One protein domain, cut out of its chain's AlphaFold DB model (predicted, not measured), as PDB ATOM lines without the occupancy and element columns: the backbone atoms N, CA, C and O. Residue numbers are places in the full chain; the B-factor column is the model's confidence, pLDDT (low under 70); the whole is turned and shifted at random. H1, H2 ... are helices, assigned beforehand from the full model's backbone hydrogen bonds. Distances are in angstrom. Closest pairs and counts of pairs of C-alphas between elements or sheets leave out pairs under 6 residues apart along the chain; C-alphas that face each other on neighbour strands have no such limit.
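Overview. This is residues 32 to 85 of the 88 residues of an uncharacterized protein of Gammaproteobacteria bacterium RIFCSPHIGHO2_12_FULL_35_23 (UniProt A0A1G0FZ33). A long helix, H2, and a shorter one, H1, lie side by side as a helical hairpin; H1 is beside residues 62 to 69 of H2, and a wide loop, residues 44 to 54, joins the two at one end of a rod. At the rod's other end H3 turns off at an angle after H2, with the first residues of H1 packed on it. The printed part has 54 residues with three named helices, in the order H1, H2, H3, and no named strand; the class is all helix. The whole is loose, with a radius of gyration of the C-alphas of 12.9 A, and spans 41 by 18 by 11 A.

Arrangement. H2, residues 55 to 71, touches H1, residues 32 to 43, with its residues 62 to 69 alone. Their closest C-alphas, of Met 42 and Arg 62, are 6.0 A apart. This hairpin has a shallow tilt of 24 degrees, and its helices run opposite ways. H1, with residues 32 to 36 alone, touches H3, residues 74 to 83, at a steep tilt of 60 degrees, opposite ways; the closest C-alphas, of Cys 35 and Cys 74, are 5.2 A apart. H2 and H3 are close but not clearly touching, with the closest C-alphas, of Phe 69 and Tyr 75, 7.9 A apart. In H2 and H3 every O i to N i+4 pair is within hydrogen-bond range; in H1, 7 of 8 are.

Along the chain. H2 measures 24.5 A from C-alpha 55 at (161.716, 148.475, 260.349) to C-alpha 71. H1 begins at C-alpha 32 at (171.007, 173.930, 249.523) and is 17.0 A long. H3, 14.0 A long, ends at C-alpha 83 at (176.168, 182.458, 256.726).

Size, cuts and confidence. The C-alphas of Ala 51 and Glu 84 are the two farthest apart, at 41.2 A. The link from H1 to H2 is long, and that from H2 to H3 is tight. The printed part has no cut. Its mean pLDDT is 80.9, with residues 46 to 53 and residue 85 under 70.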
ATOM      1  N   THR A  32     171.693 173.595 248.269       84.94
ATOM      2  CA  THR A  32     171.007 173.930 249.523       84.94
ATOM      3  C   THR A  32     169.607 173.319 249.636       84.94
ATOM      4  O   THR A  32     169.309 172.687 250.646       84.94
ATOM      5  N   LYS A  33     168.735 173.465 248.626       83.50
ATOM      6  CA  LYS A  33     167.377 172.890 248.659       83.50
ATOM      7  C   LYS A  33     167.402 171.361 248.629       83.50
ATOM      8  O   LYS A  33     166.584 170.729 249.296       83.50
ATOM      9  N   GLN A  34     168.346 170.766 247.899       86.25
ATOM     10  CA  GLN A  34     168.540 169.316 247.893       86.25
ATOM     11  C   GLN A  34     168.956 168.812 249.283       86.25
ATOM     12  O   GLN A  34     168.343 167.886 249.813       86.25
ATOM     13  N   CYS A  35     169.908 169.487 249.927       88.56
ATOM     14  CA  CYS A  35     170.338 169.172 251.286       88.56
ATOM     15  C   CYS A  35     169.239 169.386 252.336       88.56
ATOM     16  O   CYS A  35     169.063 168.545 253.215       88.56
ATOM     17  N   GLN A  36     168.437 170.450 252.222       87.31
ATOM     18  CA  GLN A  36     167.268 170.668 253.086       87.31
ATOM     19  C   GLN A  36     166.216 169.560 252.920       87.31
ATOM     20  O   GLN A  36     165.624 169.117 253.906       87.31
ATOM     21  N   SER A  37     165.992 169.093 251.688       88.00
ATOM     22  CA  SER A  37     165.088 167.972 251.414       88.00
ATOM     23  C   SER A  37     165.591 166.683 252.065       88.00
ATOM     24  O   SER A  37     164.834 166.041 252.789       88.00
ATOM     25  N   LEU A  38     166.875 166.347 251.900       87.12
ATOM     26  CA  LEU A  38     167.483 165.171 252.535       87.12
ATOM     27  C   LEU A  38     167.426 165.250 254.069       87.12
ATOM     28  O   LEU A  38     167.089 164.265 254.724       87.12
ATOM     29  N   GLN A  39     167.673 166.428 254.648       86.94
ATOM     30  CA  GLN A  39     167.545 166.647 256.091       86.94
ATOM     31  C   GLN A  39     166.117 166.378 256.583       86.94
ATOM     32  O   GLN A  39     165.930 165.696 257.590       86.94
ATOM     33  N   ARG A  40     165.097 166.871 255.864       83.62
ATOM     34  CA  ARG A  40     163.694 166.577 256.192       83.62
ATOM     35  C   ARG A  40     163.378 165.097 256.026       83.62
ATOM     36  O   ARG A  40     162.720 164.531 256.890       83.62
ATOM     37  N   GLN A  41     163.860 164.460 254.964       82.50
ATOM     38  CA  GLN A  41     163.620 163.037 254.740       82.50
ATOM     39  C   GLN A  41     164.166 162.189 255.889       82.50
ATOM     40  O   GLN A  41     163.447 161.309 256.339       82.50
ATOM     41  N   MET A  42     165.342 162.505 256.456       80.88
ATOM     42  CA  MET A  42     165.845 161.810 257.654       80.88
ATOM     43  C   MET A  42     164.884 161.882 258.853       80.88
ATOM     44  O   MET A  42     164.786 160.917 259.614       80.88
ATOM     45  N   LEU A  43     164.172 163.000 259.027       79.06
ATOM     46  CA  LEU A  43     163.214 163.193 260.122       79.06
ATOM     47  C   LEU A  43     161.901 162.425 259.904       79.06
ATOM     48  O   LEU A  43     161.275 162.032 260.883       79.06
ATOM     49  N   PHE A  44     161.514 162.186 258.648       77.12
ATOM     50  CA  PHE A  44     160.223 161.592 258.272       77.12
ATOM     51  C   PHE A  44     160.340 160.229 257.563       77.12
ATOM     52  O   PHE A  44     159.391 159.797 256.905       77.12
ATOM     53  N   VAL A  45     161.482 159.535 257.670       73.31
ATOM     54  CA  VAL A  45     161.630 158.172 257.123       73.31
ATOM     55  C   VAL A  45     160.563 157.264 257.738       73.31
ATOM     56  O   VAL A  45     160.441 157.188 258.958       73.31
ATOM     57  N   GLY A  46     159.772 156.605 256.887       61.09
ATOM     58  CA  GLY A  46     158.657 155.745 257.297       61.09
ATOM     59  C   GLY A  46     157.334 156.472 257.579       61.09
ATOM     60  O   GLY A  46     156.293 155.822 257.638       61.09
ATOM     61  N   SER A  47     157.314 157.809 257.677       61.31
ATOM     62  CA  SER A  47     156.077 158.568 257.949       61.31
ATOM     63  C   SER A  47     155.142 158.678 256.742       61.31
ATOM     64  O   SER A  47     153.946 158.883 256.923       61.31
ATOM     65  N   TYR A  48     155.657 158.537 255.517       57.81
ATOM     66  CA  TYR A  48     154.846 158.649 254.296       57.81
ATOM     67  C   TYR A  48     154.049 157.374 253.968       57.81
ATOM     68  O   TYR A  48     153.090 157.446 253.207       57.81
ATOM     69  N   ASN A  49     154.436 156.217 254.524       55.44
ATOM     70  CA  ASN A  49     153.730 154.940 254.360       55.44
ATOM     71  C   ASN A  49     154.061 153.970 255.516       55.44
ATOM     72  O   ASN A  49     154.794 152.991 255.330       55.44
ATOM     73  N   PRO A  50     153.525 154.218 256.726       57.09
ATOM     74  CA  PRO A  50     153.805 153.386 257.897       57.09
ATOM     75  C   PRO A  50     153.246 151.960 257.766       57.09
ATOM     76  O   PRO A  50     153.738 151.051 258.421       57.09
ATOM     77  N   ALA A  51     152.251 151.746 256.897       59.12
ATOM     78  CA  ALA A  51     151.612 150.447 256.692       59.12
ATOM     79  C   ALA A  51     152.414 149.472 255.803       59.12
ATOM     80  O   ALA A  51     152.090 148.291 255.775       59.12
ATOM     81  N   ASN A  52     153.434 149.950 255.075       60.16
ATOM     82  CA  ASN A  52     154.127 149.169 254.037       60.16
ATOM     83  C   ASN A  52     155.654 149.120 254.186       60.16
ATOM     84  O   ASN A  52     156.316 148.485 253.370       60.16
ATOM     85  N   SER A  53     156.215 149.792 255.195       65.38
ATOM     86  CA  SER A  53     157.668 149.920 255.356       65.38
ATOM     87  C   SER A  53     158.119 149.129 256.582       65.38
ATOM     88  O   SER A  53     157.803 149.524 257.707       65.38
ATOM     89  N   SER A  54     158.837 148.017 256.391       79.38
ATOM     90  CA  SER A  54     159.374 147.260 257.533       79.38
ATOM     91  C   SER A  54     160.407 148.103 258.305       79.38
ATOM     92  O   SER A  54     161.011 149.024 257.738       79.38
ATOM     93  N   PRO A  55     160.656 147.812 259.594       77.44
ATOM     94  CA  PRO A  55     161.716 148.475 260.349       77.44
ATOM     95  C   PRO A  55     163.077 148.426 259.638       77.44
ATOM     96  O   PRO A  55     163.791 149.429 259.633       77.44
ATOM     97  N   GLU A  56     163.420 147.314 258.975       81.25
ATOM     98  CA  GLU A  56     164.680 147.203 258.228       81.25
ATOM     99  C   GLU A  56     164.718 148.118 257.003       81.25
ATOM    100  O   GLU A  56     165.750 148.733 256.734       81.25
ATOM    101  N   GLN A  57     163.598 148.270 256.289       79.56
ATOM    102  CA  GLN A  57     163.507 149.194 255.155       79.56
ATOM    103  C   GLN A  57     163.686 150.647 255.602       79.56
ATOM    104  O   GLN A  57     164.404 151.405 254.950       79.56
ATOM    105  N   ASN A  58     163.120 151.023 256.751       80.81
ATOM    106  CA  ASN A  58     163.310 152.358 257.317       80.81
ATOM    107  C   ASN A  58     164.774 152.604 257.725       80.81
ATOM    108  O   ASN A  58     165.304 153.696 257.507       80.81
ATOM    109  N   ILE A  59     165.454 151.595 258.282       83.00
ATOM    110  CA  ILE A  59     166.880 151.684 258.632       83.00
ATOM    111  C   ILE A  59     167.737 151.821 257.370       83.00
ATOM    112  O   ILE A  59     168.569 152.728 257.295       83.00
ATOM    113  N   ALA A  60     167.509 150.972 256.366       85.31
ATOM    114  CA  ALA A  60     168.234 151.014 255.099       85.31
ATOM    115  C   ALA A  60     168.034 152.359 254.384       85.31
ATOM    116  O   ALA A  60     169.002 152.977 253.936       85.31
ATOM    117  N   GLN A  61     166.801 152.871 254.356       83.44
ATOM    118  CA  GLN A  61     166.491 154.163 253.754       83.44
ATOM    119  C   GLN A  61     167.155 155.319 254.517       83.44
ATOM    120  O   GLN A  61     167.718 156.219 253.894       83.44
ATOM    121  N   ARG A  62     167.173 155.283 255.858       84.56
ATOM    122  CA  ARG A  62     167.939 156.256 256.657       84.56
ATOM    123  C   ARG A  62     169.422 156.234 256.315       84.56
ATOM    124  O   ARG A  62     169.998 157.302 256.126       84.56
ATOM    125  N   GLN A  63     170.028 155.051 256.219       88.25
ATOM    126  CA  GLN A  63     171.445 154.921 255.876       88.25
ATOM    127  C   GLN A  63     171.741 155.467 254.475       88.25
ATOM    128  O   GLN A  63     172.712 156.202 254.302       88.25
ATOM    129  N   GLN A  64     170.882 155.188 253.491       87.81
ATOM    130  CA  GLN A  64     171.020 155.730 252.138       87.81
ATOM    131  C   GLN A  64     170.930 157.261 252.116       87.81
ATOM    132  O   GLN A  64     171.794 157.918 251.535       87.81
ATOM    133  N   ILE A  65     169.933 157.842 252.792       87.25
ATOM    134  CA  ILE A  65     169.792 159.302 252.889       87.25
ATOM    135  C   ILE A  65     171.014 159.907 253.594       87.25
ATOM    136  O   ILE A  65     171.520 160.945 253.168       87.25
ATOM    137  N   GLN A  66     171.527 159.254 254.639       88.81
ATOM    138  CA  GLN A  66     172.706 159.713 255.370       88.81
ATOM    139  C   GLN A  66     173.972 159.689 254.500       88.81
ATOM    140  O   GLN A  66     174.739 160.653 254.521       88.81
ATOM    141  N   GLN A  67     174.171 158.643 253.694       91.56
ATOM    142  CA  GLN A  67     175.268 158.580 252.724       91.56
ATOM    143  C   GLN A  67     175.151 159.686 251.672       91.56
ATOM    144  O   GLN A  67     176.126 160.382 251.395       91.56
ATOM    145  N   GLN A  68     173.953 159.913 251.126       87.06
ATOM    146  CA  GLN A  68     173.722 161.002 250.174       87.06
ATOM    147  C   GLN A  68     173.996 162.377 250.793       87.06
ATOM    148  O   GLN A  68     174.588 163.238 250.144       87.06
ATOM    149  N   PHE A  69     173.618 162.574 252.056       90.56
ATOM    150  CA  PHE A  69     173.868 163.814 252.783       90.56
ATOM    151  C   PHE A  69     175.367 164.095 252.960       90.56
ATOM    152  O   PHE A  69     175.801 165.241 252.832       90.56
ATOM    153  N   GLN A  70     176.164 163.054 253.221       90.94
ATOM    154  CA  GLN A  70     177.622 163.163 253.313       90.94
ATOM    155  C   GLN A  70     178.267 163.407 251.946       90.94
ATOM    156  O   GLN A  70     179.069 164.328 251.823       90.94
ATOM    157  N   ASN A  71     177.869 162.655 250.915       91.81
ATOM    158  CA  ASN A  71     178.417 162.777 249.557       91.81
ATOM    159  C   ASN A  71     178.204 164.170 248.950       91.81
ATOM    160  O   ASN A  71     179.031 164.655 248.186       91.81
ATOM    161  N   LEU A  72     177.093 164.823 249.293       88.31
ATOM    162  CA  LEU A  72     176.789 166.183 248.846       88.31
ATOM    163  C   LEU A  72     177.369 167.265 249.762       88.31
ATOM    164  O   LEU A  72     177.081 168.444 249.563       88.31
ATOM    165  N   HIS A  73     178.152 166.883 250.777       91.81
ATOM    166  CA  HIS A  73     178.722 167.797 251.764       91.81
ATOM    167  C   HIS A  73     177.664 168.719 252.392       91.81
ATOM    168  O   HIS A  73     177.895 169.906 252.634       91.81
ATOM    169  N   CYS A  74     176.475 168.172 252.660       89.81
ATOM    170  CA  CYS A  74     175.305 168.981 252.971       89.81
ATOM    171  C   CYS A  74     175.455 169.843 254.226       89.81
ATOM    172  O   CYS A  74     174.876 170.924 254.274       89.81
ATOM    173  N   TYR A  75     176.264 169.429 255.207       89.56
ATOM    174  CA  TYR A  75     176.608 170.279 256.351       89.56
ATOM    175  C   TYR A  75     177.229 171.609 255.907       89.56
ATOM    176  O   TYR A  75     176.703 172.670 256.230       89.56
ATOM    177  N   GLN A  76     178.270 171.555 255.077       90.94
ATOM    178  CA  GLN A  76     178.999 172.732 254.600       90.94
ATOM    179  C   GLN A  76     178.119 173.608 253.705       90.94
ATOM    180  O   GLN A  76     178.137 174.832 253.812       90.94
ATOM    181  N   VAL A  77     177.306 172.985 252.845       89.06
ATOM    182  CA  VAL A  77     176.370 173.695 251.962       89.06
ATOM    183  C   VAL A  77     175.316 174.460 252.766       89.06
ATOM    184  O   VAL A  77     175.006 175.608 252.442       89.06
ATOM    185  N   LEU A  78     174.750 173.839 253.805       87.44
ATOM    186  CA  LEU A  78     173.728 174.464 254.645       87.44
ATOM    187  C   LEU A  78     174.321 175.540 255.561       87.44
ATOM    188  O   LEU A  78     173.704 176.592 255.719       87.44
ATOM    189  N   GLU A  79     175.509 175.314 256.126       87.31
ATOM    190  CA  GLU A  79     176.221 176.321 256.920       87.31
ATOM    191  C   GLU A  79     176.593 177.539 256.080       87.31
ATOM    192  O   GLU A  79     176.299 178.666 256.479       87.31
ATOM    193  N   LYS A  80     177.141 177.320 254.878       85.94
ATOM    194  CA  LYS A  80     177.451 178.397 253.937       85.94
ATOM    195  C   LYS A  80     176.201 179.200 253.590       85.94
ATOM    196  O   LYS A  80     176.190 180.411 253.789       85.94
ATOM    197  N   ALA A  81     175.117 178.533 253.192       83.75
ATOM    198  CA  ALA A  81     173.861 179.208 252.865       83.75
ATOM    199  C   ALA A  81     173.271 179.991 254.052       83.75
ATOM    200  O   ALA A  81     172.648 181.032 253.854       83.75
ATOM    201  N   ARG A  82     173.464 179.510 255.286       81.81
ATOM    202  CA  ARG A  82     173.042 180.211 256.505       81.81
ATOM    203  C   ARG A  82     173.928 181.423 256.807       81.81
ATOM    204  O   ARG A  82     173.403 182.439 257.239       81.81
ATOM    205  N   SER A  83     175.237 181.330 256.572       80.81
ATOM    206  CA  SER A  83     176.168 182.458 256.726       80.81
ATOM    207  C   SER A  83     175.981 183.541 255.655       80.81
ATOM    208  O   SER A  83     176.193 184.718 255.925       80.81
ATOM    209  N   GLU A  84     175.530 183.149 254.460       77.12
ATOM    210  CA  GLU A  84     175.237 184.041 253.331       77.12
ATOM    211  C   GLU A  84     173.839 184.674 253.404       77.12
ATOM    212  O   GLU A  84     173.532 185.558 252.607       77.12
ATOM    213  N   GLN A  85     172.986 184.252 254.344       61.91
ATOM    214  CA  GLN A  85     171.737 184.939 254.676       61.91
ATOM    215  C   GLN A  85     171.979 185.864 255.878       61.91
ATOM    216  O   GLN A  85     171.773 185.438 257.018       61.91
TER     217      GLN A  85